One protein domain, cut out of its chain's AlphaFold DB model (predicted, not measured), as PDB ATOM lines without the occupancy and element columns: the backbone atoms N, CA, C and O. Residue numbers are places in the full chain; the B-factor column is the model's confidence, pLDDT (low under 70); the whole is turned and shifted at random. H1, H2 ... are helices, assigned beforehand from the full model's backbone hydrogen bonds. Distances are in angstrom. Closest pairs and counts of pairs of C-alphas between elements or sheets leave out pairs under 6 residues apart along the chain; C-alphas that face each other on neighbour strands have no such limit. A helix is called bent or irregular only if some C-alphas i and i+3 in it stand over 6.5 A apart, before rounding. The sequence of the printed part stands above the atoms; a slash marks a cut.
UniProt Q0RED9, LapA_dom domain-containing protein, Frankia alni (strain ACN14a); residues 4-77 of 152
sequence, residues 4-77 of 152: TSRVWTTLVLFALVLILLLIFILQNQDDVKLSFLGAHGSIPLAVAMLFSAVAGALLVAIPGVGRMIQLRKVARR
ATOM      1  N   THR A   4     -18.957  12.366 -55.080       73.12
ATOM      2  CA  THR A   4     -18.320  11.306 -54.288       73.12
ATOM      3  C   THR A   4     -16.881  11.024 -54.715       73.12
ATOM      4  O   THR A   4     -16.030  10.808 -53.859       73.12
ATOM      5  N   SER A   5     -16.581  11.105 -56.018       67.38
ATOM      6  CA  SER A   5     -15.234  10.821 -56.540       67.38
ATOM      7  C   SER A   5     -14.179  11.735 -55.913       67.38
ATOM      8  O   SER A   5     -13.147  11.266 -55.447       67.38
ATOM      9  N   ARG A   6     -14.492  13.029 -55.768       75.81
ATOM     10  CA  ARG A   6     -13.597  14.023 -55.156       75.81
ATOM     11  C   ARG A   6     -13.306  13.770 -53.677       75.81
ATOM     12  O   ARG A   6     -12.217  14.102 -53.227       75.81
ATOM     13  N   VAL A   7     -14.274  13.251 -52.922       83.12
ATOM     14  CA  VAL A   7     -14.103  12.944 -51.489       83.12
ATOM     15  C   VAL A   7     -13.232  11.705 -51.319       83.12
ATOM     16  O   VAL A   7     -12.322  11.696 -50.493       83.12
ATOM     17  N   TRP A   8     -13.455  10.694 -52.156       85.31
ATOM     18  CA  TRP A   8     -12.700   9.447 -52.108       85.31
ATOM     19  C   TRP A   8     -11.220   9.667 -52.436       85.31
ATOM     20  O   TRP A   8     -10.358   9.208 -51.695       85.31
ATOM     21  N   THR A   9     -10.908  10.481 -53.454       81.75
ATOM     22  CA  THR A   9      -9.514  10.831 -53.778       81.75
ATOM     23  C   THR A   9      -8.814  11.547 -52.623       81.75
ATOM     24  O   THR A   9      -7.656  11.255 -52.341       81.75
ATOM     25  N   THR A  10      -9.500  12.455 -51.915       81.88
ATOM     26  CA  THR A  10      -8.904  13.116 -50.743       81.88
ATOM     27  C   THR A  10      -8.699  12.170 -49.568       81.88
ATOM     28  O   THR A  10      -7.679  12.288 -48.901       81.88
ATOM     29  N   LEU A  11      -9.616  11.223 -49.335       87.12
ATOM     30  CA  LEU A  11      -9.439  10.206 -48.296       87.12
ATOM     31  C   LEU A  11      -8.231   9.320 -48.594       87.12
ATOM     32  O   LEU A  11      -7.397   9.119 -47.719       87.12
ATOM     33  N   VAL A  12      -8.116   8.832 -49.832       90.44
ATOM     34  CA  VAL A  12      -6.994   7.982 -50.253       90.44
ATOM     35  C   VAL A  12      -5.670   8.736 -50.140       90.44
ATOM     36  O   VAL A  12      -4.707   8.202 -49.598       90.44
ATOM     37  N   LEU A  13      -5.625   9.996 -50.584       85.38
ATOM     38  CA  LEU A  13      -4.426  10.825 -50.465       85.38
ATOM     39  C   LEU A  13      -4.027  11.042 -48.997       85.38
ATOM     40  O   LEU A  13      -2.855  10.914 -48.655       85.38
ATOM     41  N   PHE A  14      -4.993  11.337 -48.124       84.38
ATOM     42  CA  PHE A  14      -4.736  11.548 -46.698       84.38
ATOM     43  C   PHE A  14      -4.282  10.259 -46.006       84.38
ATOM     44  O   PHE A  14      -3.350  10.289 -45.208       84.38
ATOM     45  N   ALA A  15      -4.886   9.120 -46.357       88.81
ATOM     46  CA  ALA A  15      -4.481   7.811 -45.862       88.81
ATOM     47  C   ALA A  15      -3.047   7.462 -46.285       88.81
ATOM     48  O   ALA A  15      -2.269   7.020 -45.448       88.81
ATOM     49  N   LEU A  16      -2.665   7.715 -47.542       88.94
ATOM     50  CA  LEU A  16      -1.291   7.496 -48.011       88.94
ATOM     51  C   LEU A  16      -0.277   8.342 -47.233       88.94
ATOM     52  O   LEU A  16       0.755   7.821 -46.820       88.94
ATOM     53  N   VAL A  17      -0.575   9.620 -46.989       83.62
ATOM     54  CA  VAL A  17       0.301  10.485 -46.182       83.62
ATOM     55  C   VAL A  17       0.367  10.014 -44.733       83.62
ATOM     56  O   VAL A  17       1.452   9.983 -44.163       83.62
ATOM     57  N   LEU A  18      -0.761   9.613 -44.145       85.56
ATOM     58  CA  LEU A  18      -0.796   9.076 -42.786       85.56
ATOM     59  C   LEU A  18       0.036   7.796 -42.676       85.56
ATOM     60  O   LEU A  18       0.759   7.634 -41.702       85.56
ATOM     61  N   ILE A  19      -0.016   6.927 -43.687       89.06
ATOM     62  CA  ILE A  19       0.815   5.723 -43.772       89.06
ATOM     63  C   ILE A  19       2.294   6.097 -43.898       89.06
ATOM     64  O   ILE A  19       3.100   5.551 -43.161       89.06
ATOM     65  N   LEU A  20       2.667   7.035 -44.773       83.88
ATOM     66  CA  LEU A  20       4.055   7.508 -44.901       83.88
ATOM     67  C   LEU A  20       4.577   8.113 -43.587       83.88
ATOM     68  O   LEU A  20       5.693   7.808 -43.171       83.88
ATOM     69  N   LEU A  21       3.753   8.919 -42.908       82.62
ATOM     70  CA  LEU A  21       4.052   9.482 -41.592       82.62
ATOM     71  C   LEU A  21       4.212   8.375 -40.545       82.62
ATOM     72  O   LEU A  21       5.163   8.407 -39.773       82.62
ATOM     73  N   LEU A  22       3.313   7.388 -40.545       82.75
ATOM     74  CA  LEU A  22       3.341   6.252 -39.630       82.75
ATOM     75  C   LEU A  22       4.558   5.362 -39.886       82.75
ATOM     76  O   LEU A  22       5.205   4.976 -38.930       82.75
ATOM     77  N   ILE A  23       4.917   5.080 -41.140       83.12
ATOM     78  CA  ILE A  23       6.123   4.321 -41.501       83.12
ATOM     79  C   ILE A  23       7.367   5.080 -41.061       83.12
ATOM     80  O   ILE A  23       8.253   4.468 -40.489       83.12
ATOM     81  N   PHE A  24       7.440   6.394 -41.271       76.12
ATOM     82  CA  PHE A  24       8.562   7.180 -40.767       76.12
ATOM     83  C   PHE A  24       8.651   7.099 -39.242       76.12
ATOM     84  O   PHE A  24       9.734   6.881 -38.709       76.12
ATOM     85  N   ILE A  25       7.514   7.248 -38.551       72.94
ATOM     86  CA  ILE A  25       7.450   7.135 -37.095       72.94
ATOM     87  C   ILE A  25       7.909   5.730 -36.662       72.94
ATOM     88  O   ILE A  25       8.738   5.633 -35.767       72.94
ATOM     89  N   LEU A  26       7.426   4.670 -37.328       72.88
ATOM     90  CA  LEU A  26       7.659   3.261 -36.986       72.88
ATOM     91  C   LEU A  26       9.044   2.730 -37.389       72.88
ATOM     92  O   LEU A  26       9.590   1.882 -36.698       72.88
ATOM     93  N   GLN A  27       9.610   3.179 -38.508       66.12
ATOM     94  CA  GLN A  27      10.910   2.711 -39.008       66.12
ATOM     95  C   GLN A  27      12.082   3.460 -38.390       66.12
ATOM     96  O   GLN A  27      13.150   2.886 -38.239       66.12
ATOM     97  N   ASN A  28      11.899   4.726 -38.012       63.53
ATOM     98  CA  ASN A  28      12.934   5.486 -37.319       63.53
ATOM     99  C   ASN A  28      12.834   5.349 -35.798       63.53
ATOM    100  O   ASN A  28      13.305   6.239 -35.113       63.53
ATOM    101  N   GLN A  29      12.245   4.282 -35.248       55.97
ATOM    102  CA  GLN A  29      12.169   4.059 -33.794       55.97
ATOM    103  C   GLN A  29      13.494   3.633 -33.141       55.97
ATOM    104  O   GLN A  29      13.543   3.457 -31.926       55.97
ATOM    105  N   ASP A  30      14.561   3.524 -33.927       54.78
ATOM    106  CA  ASP A  30      15.883   3.146 -33.451       54.78
ATOM    107  C   ASP A  30      16.736   4.374 -33.079       54.78
ATOM    108  O   ASP A  30      16.984   5.273 -33.887       54.78
ATOM    109  N   ASP A  31      17.207   4.403 -31.828       52.50
ATOM    110  CA  ASP A  31      18.098   5.430 -31.280       52.50
ATOM    111  C   ASP A  31      19.492   5.362 -31.925       52.50
ATOM    112  O   ASP A  31      20.329   4.518 -31.583       52.50
ATOM    113  N   VAL A  32      19.796   6.301 -32.824       53.59
ATOM    114  CA  VAL A  32      21.145   6.421 -33.394       53.59
ATOM    115  C   VAL A  32      22.010   7.309 -32.500       53.59
ATOM    116  O   VAL A  32      21.897   8.538 -32.475       53.59
ATOM    117  N   LYS A  33      22.922   6.666 -31.762       47.88
ATOM    118  CA  LYS A  33      23.976   7.312 -30.964       47.88
ATOM    119  C   LYS A  33      24.921   8.120 -31.864       47.88
ATOM    120  O   LYS A  33      25.906   7.594 -32.371       47.88
ATOM    121  N   LEU A  34      24.642   9.405 -32.042       49.62
ATOM    122  CA  LEU A  34      25.517  10.335 -32.756       49.62
ATOM    123  C   LEU A  34      26.385  11.117 -31.767       49.62
ATOM    124  O   LEU A  34      25.974  12.150 -31.264       49.62
ATOM    125  N   SER A  35      27.599  10.625 -31.512       52.88
ATOM    126  CA  SER A  35      28.620  11.295 -30.693       52.88
ATOM    127  C   SER A  35      28.967  12.687 -31.238       52.88
ATOM    128  O   SER A  35      29.793  12.825 -32.140       52.88
ATOM    129  N   PHE A  36      28.369  13.735 -30.673       52.31
ATOM    130  CA  PHE A  36      28.727  15.121 -30.968       52.31
ATOM    131  C   PHE A  36      29.944  15.546 -30.122       52.31
ATOM    132  O   PHE A  36      29.826  15.924 -28.961       52.31
ATOM    133  N   LEU A  37      31.131  15.476 -30.732       56.03
ATOM    134  CA  LEU A  37      32.339  16.240 -30.365       56.03
ATOM    135  C   LEU A  37      32.900  16.047 -28.931       56.03
ATOM    136  O   LEU A  37      33.416  16.984 -28.331       56.03
ATOM    137  N   GLY A  38      32.882  14.821 -28.395       56.44
ATOM    138  CA  GLY A  38      33.598  14.469 -27.152       56.44
ATOM    139  C   GLY A  38      32.729  14.330 -25.896       56.44
ATOM    140  O   GLY A  38      33.240  13.932 -24.854       56.44
ATOM    141  N   ALA A  39      31.418  14.559 -26.001       55.00
ATOM    142  CA  ALA A  39      30.429  14.174 -24.996       55.00
ATOM    143  C   ALA A  39      29.375  13.245 -25.628       55.00
ATOM    144  O   ALA A  39      28.962  13.429 -26.773       55.00
ATOM    145  N   HIS A  40      28.948  12.217 -24.896       51.72
ATOM    146  CA  HIS A  40      27.953  11.246 -25.354       51.72
ATOM    147  C   HIS A  40      26.551  11.885 -25.382       51.72
ATOM    148  O   HIS A  40      25.823  11.813 -24.397       51.72
ATOM    149  N   GLY A  41      26.161  12.527 -26.483       54.81
ATOM    150  CA  GLY A  41      24.806  13.056 -26.671       54.81
ATOM    151  C   GLY A  41      24.127  12.387 -27.857       54.81
ATOM    152  O   GLY A  41      24.556  12.593 -28.981       54.81
ATOM    153  N   SER A  42      23.091  11.579 -27.636       58.69
ATOM    154  CA  SER A  42      22.242  11.045 -28.706       58.69
ATOM    155  C   SER A  42      21.553  12.197 -29.444       58.69
ATOM    156  O   SER A  42      20.896  13.025 -28.811       58.69
ATOM    157  N   ILE A  43      21.674  12.283 -30.778       57.88
ATOM    158  CA  ILE A  43      20.816  13.212 -31.525       57.88
ATOM    159  C   ILE A  43      19.376  12.716 -31.366       57.88
ATOM    160  O   ILE A  43      19.107  11.565 -31.716       57.88
ATOM    161  N   PRO A  44      18.449  13.548 -30.844       63.00
ATOM    162  CA  PRO A  44      17.112  13.094 -30.522       63.00
ATOM    163  C   PRO A  44      16.378  12.724 -31.800       63.00
ATOM    164  O   PRO A  44      16.087  13.565 -32.652       63.00
ATOM    165  N   LEU A  45      15.996  11.463 -31.865       67.50
ATOM    166  CA  LEU A  45      15.049  10.883 -32.806       67.50
ATOM    167  C   LEU A  45      13.766  11.746 -32.927       67.50
ATOM    168  O   LEU A  45      13.193  11.904 -34.003       67.50
ATOM    169  N   ALA A  46      13.397  12.449 -31.849       65.75
ATOM    170  CA  ALA A  46      12.344  13.465 -31.823       65.75
ATOM    171  C   ALA A  46      12.502  14.591 -32.871       65.75
ATOM    172  O   ALA A  46      11.505  15.056 -33.426       65.75
ATOM    173  N   VAL A  47      13.725  15.030 -33.184       72.94
ATOM    174  CA  VAL A  47      13.967  16.065 -34.207       72.94
ATOM    175  C   VAL A  47      13.657  15.523 -35.602       72.94
ATOM    176  O   VAL A  47      13.064  16.223 -36.423       72.94
ATOM    177  N   ALA A  48      13.981  14.254 -35.859       73.31
ATOM    178  CA  ALA A  48      13.618  13.585 -37.101       73.31
ATOM    179  C   ALA A  48      12.085  13.477 -37.241       73.31
ATOM    180  O   ALA A  48      11.545  13.761 -38.311       73.31
ATOM    181  N   MET A  49      11.371  13.173 -36.148       72.62
ATOM    182  CA  MET A  49       9.899  13.172 -36.112       72.62
ATOM    183  C   MET A  49       9.304  14.540 -36.435       72.62
ATOM    184  O   MET A  49       8.354  14.625 -37.213       72.62
ATOM    185  N   LEU A  50       9.880  15.612 -35.884       82.25
ATOM    186  CA  LEU A  50       9.468  16.974 -36.212       82.25
ATOM    187  C   LEU A  50       9.644  17.243 -37.711       82.25
ATOM    188  O   LEU A  50       8.724  17.749 -38.351       82.25
ATOM    189  N   PHE A  51      10.781  16.848 -38.289       79.88
ATOM    190  CA  PHE A  51      11.054  17.042 -39.713       79.88
ATOM    191  C   PHE A  51      10.082  16.265 -40.609       79.88
ATOM    192  O   PHE A  51       9.607  16.807 -41.601       79.88
ATOM    193  N   SER A  52       9.731  15.030 -40.246       82.12
ATOM    194  CA  SER A  52       8.750  14.228 -40.987       82.12
ATOM    195  C   SER A  52       7.329  14.756 -40.860       82.12
ATOM    196  O   SER A  52       6.631  14.875 -41.867       82.12
ATOM    197  N   ALA A  53       6.912  15.160 -39.658       80.62
ATOM    198  CA  ALA A  53       5.622  15.808 -39.456       80.62
ATOM    199  C   ALA A  53       5.518  17.094 -40.292       80.62
ATOM    200  O   ALA A  53       4.518  17.309 -40.976       80.62
ATOM    201  N   VAL A  54       6.573  17.915 -40.298       84.25
ATOM    202  CA  VAL A  54       6.652  19.143 -41.097       84.25
ATOM    203  C   VAL A  54       6.658  18.829 -42.595       84.25
ATOM    204  O   VAL A  54       5.875  19.425 -43.333       84.25
ATOM    205  N   ALA A  55       7.459  17.865 -43.056       82.06
ATOM    206  CA  ALA A  55       7.518  17.458 -44.460       82.06
ATOM    207  C   ALA A  55       6.175  16.893 -44.955       82.06
ATOM    208  O   ALA A  55       5.661  17.333 -45.984       82.06
ATOM    209  N   GLY A  56       5.557  15.981 -44.200       79.56
ATOM    210  CA  GLY A  56       4.231  15.439 -44.498       79.56
ATOM    211  C   GLY A  56       3.144  16.520 -44.511       79.56
ATOM    212  O   GLY A  56       2.323  16.558 -45.430       79.56
ATOM    213  N   ALA A  57       3.170  17.451 -43.548       80.94
ATOM    214  CA  ALA A  57       2.240  18.578 -43.494       80.94
ATOM    215  C   ALA A  57       2.424  19.553 -44.670       80.94
ATOM    216  O   ALA A  57       1.430  19.987 -45.255       80.94
ATOM    217  N   LEU A  58       3.666  19.860 -45.060       84.31
ATOM    218  CA  LEU A  58       3.987  20.702 -46.219       84.31
ATOM    219  C   LEU A  58       3.463  20.082 -47.519       84.31
ATOM    220  O   LEU A  58       2.789  20.773 -48.287       84.31
ATOM    221  N   LEU A  59       3.691  18.781 -47.743       81.44
ATOM    222  CA  LEU A  59       3.177  18.085 -48.929       81.44
ATOM    223  C   LEU A  59       1.640  18.116 -49.010       81.44
ATOM    224  O   LEU A  59       1.096  18.259 -50.104       81.44
ATOM    225  N   VAL A  60       0.932  18.018 -47.879       76.56
ATOM    226  CA  VAL A  60      -0.545  18.078 -47.827       76.56
ATOM    227  C   VAL A  60      -1.081  19.502 -47.966       76.56
ATOM    228  O   VAL A  60      -2.108  19.724 -48.621       76.56
ATOM    229  N   ALA A  61      -0.407  20.482 -47.363       79.38
ATOM    230  CA  ALA A  61      -0.842  21.872 -47.366       79.38
ATOM    231  C   ALA A  61      -0.881  22.457 -48.785       79.38
ATOM    232  O   ALA A  61      -1.820  23.183 -49.116       79.38
ATOM    233  N   ILE A  62       0.075  22.096 -49.647       78.19
ATOM    234  CA  ILE A  62       0.184  22.606 -51.025       78.19
ATOM    235  C   ILE A  62      -1.123  22.393 -51.834       78.19
ATOM    236  O   ILE A  62      -1.713  23.381 -52.286       78.19
ATOM    237  N   PRO A  63      -1.656  21.167 -51.994       71.81
ATOM    238  CA  PRO A  63      -2.931  20.946 -52.681       71.81
ATOM    239  C   PRO A  63      -4.160  21.339 -51.838       71.81
ATOM    240  O   PRO A  63      -5.165  21.796 -52.393       71.81
ATOM    241  N   GLY A  64      -4.105  21.194 -50.506       69.81
ATOM    242  CA  GLY A  64      -5.230  21.498 -49.612       69.81
ATOM    243  C   GLY A  64      -5.608  22.983 -49.590       69.81
ATOM    244  O   GLY A  64      -6.786  23.341 -49.709       69.81
ATOM    245  N   VAL A  65      -4.607  23.864 -49.529       71.25
ATOM    246  CA  VAL A  65      -4.796  25.322 -49.515       71.25
ATOM    247  C   VAL A  65      -5.335  25.819 -50.861       71.25
ATOM    248  O   VAL A  65      -6.241  26.657 -50.888       71.25
ATOM    249  N   GLY A  66      -4.888  25.245 -51.984       70.06
ATOM    250  CA  GLY A  66      -5.402  25.578 -53.320       70.06
ATOM    251  C   GLY A  66      -6.920  25.378 -53.460       70.06
ATOM    252  O   GLY A  66      -7.619  26.225 -54.027       70.06
ATOM    253  N   ARG A  67      -7.467  24.309 -52.864       63.53
ATOM    254  CA  ARG A  67      -8.916  24.034 -52.853       63.53
ATOM    255  C   ARG A  67      -9.694  25.021 -51.971       63.53
ATOM    256  O   ARG A  67     -10.782  25.458 -52.353       63.53
ATOM    257  N   MET A  68      -9.129  25.414 -50.827       64.06
ATOM    258  CA  MET A  68      -9.720  26.408 -49.917       64.06
ATOM    259  C   MET A  68      -9.796  27.802 -50.570       64.06
ATOM    260  O   MET A  68     -10.774  28.537 -50.405       64.06
ATOM    261  N   ILE A  69      -8.786  28.155 -51.372       68.94
ATOM    262  CA  ILE A  69      -8.733  29.429 -52.097       68.94
ATOM    263  C   ILE A  69      -9.765  29.469 -53.234       68.94
ATOM    264  O   ILE A  69     -10.355  30.524 -53.474       68.94
ATOM    265  N   GLN A  70     -10.056  28.344 -53.900       56.78
ATOM    266  CA  GLN A  70     -11.107  28.293 -54.926       56.78
ATOM    267  C   GLN A  70     -12.499  28.597 -54.356       56.78
ATOM    268  O   GLN A  70     -13.223  29.399 -54.945       56.78
ATOM    269  N   LEU A  71     -12.848  28.055 -53.182       61.78
ATOM    270  CA  LEU A  71     -14.105  28.387 -52.492       61.78
ATOM    271  C   LEU A  71     -14.194  29.886 -52.175       61.78
ATOM    272  O   LEU A  71     -15.222  30.520 -52.418       61.78
ATOM    273  N   ARG A  72     -13.085  30.483 -51.722       59.91
ATOM    274  CA  ARG A  72     -13.008  31.928 -51.457       59.91
ATOM    275  C   ARG A  72     -13.077  32.784 -52.726       59.91
ATOM    276  O   ARG A  72     -13.691  33.848 -52.688       59.91
ATOM    277  N   LYS A  73     -12.484  32.356 -53.845       59.91
ATOM    278  CA  LYS A  73     -12.528  33.103 -55.119       59.91
ATOM    279  C   LYS A  73     -13.897  33.026 -55.797       59.91
ATOM    280  O   LYS A  73     -14.305  34.011 -56.403       59.91
ATOM    281  N   VAL A  74     -14.610  31.905 -55.675       60.50
ATOM    282  CA  VAL A  74     -15.974  31.757 -56.213       60.50
ATOM    283  C   VAL A  74     -16.980  32.567 -55.388       60.50
ATOM    284  O   VAL A  74     -17.801  33.269 -55.971       60.50
ATOM    285  N   ALA A  75     -16.859  32.583 -54.055       59.50
ATOM    286  CA  ALA A  75     -17.727  33.390 -53.190       59.50
ATOM    287  C   ALA A  75     -17.605  34.907 -53.447       59.50
ATOM    288  O   ALA A  75     -18.600  35.622 -53.416       59.50
ATOM    289  N   ARG A  76     -16.403  35.403 -53.770       59.31
ATOM    290  CA  ARG A  76     -16.173  36.833 -54.063       59.31
ATOM    291  C   ARG A  76     -16.645  37.281 -55.450       59.31
ATOM    292  O   ARG A  76     -16.664  38.477 -55.715       59.31
ATOM    293  N   ARG A  77     -17.009  36.355 -56.342       58.81
ATOM    294  CA  ARG A  77     -17.435  36.670 -57.720       58.81
ATOM    295  C   ARG A  77     -18.960  36.703 -57.890       58.81
ATOM    296  O   ARG A  77     -19.429  37.070 -58.957       58.81
TER     297      ARG A  77
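This is residues 4 to 77 of the 152 residues of the protein "LapA_dom domain-containing protein" of Frankia alni (strain ACN14a) (UniProt Q0RED9). The longest helix, H2, and the helix before it, H1, lie side by side as a long helical hairpin, with the loop of residues 28 to 44 making one end of a rod. Past a kink in H2 the two helices spread, and two stretches stick out free: residues 4 to 9, which belong to H1, and residues 65 to 77, of which 65 to 75 belong to H2. The printed part has 74 residues with two named helices, H1 then H2, and no named strand; the class is all helix. It is extended, with a radius of gyration of the C-alphas of 18.6 A, and spans 63 by 25 by 9 A.

H2 holds residues 45 to 75 and is 44.7 A long from first to last C-alpha; it begins at C-alpha 45, (15.049, 10.883, -32.806), and ends at C-alpha 75, (-17.727, 33.390, -53.190). It has a kink of 37 degrees near residue 61; it is neither bent nor irregular, but only just: C-alphas 60 and 63 are 6.1 A apart. H1 holds residues 4 to 27, 34.1 A long, and begins at C-alpha 4, (-18.320, 11.306, -54.288).

H2 and H1 touch and form a helical hairpin. Their closest C-alphas, those of Gly 56 and Val 17, are 6.5 A apart. They run opposite ways at a shallow tilt of 14 degrees. H2 touches H1 with residues 49 to 60 alone, and H1 touches H2 with residues 14 to 25 alone. In H1 every O i to N i+4 pair is within hydrogen-bond range; in H2, 25 of 27 are.

The C-alphas farthest apart, those of Gly 38 and Arg 77, are 63.5 A apart. The printed part has no cut, and the 17 residues between H1 and H2 are a long link. Mean pLDDT of the printed part is 70.9, with residue 5, residues 27 to 46, residue 64 and residues 67 to 77 under 70.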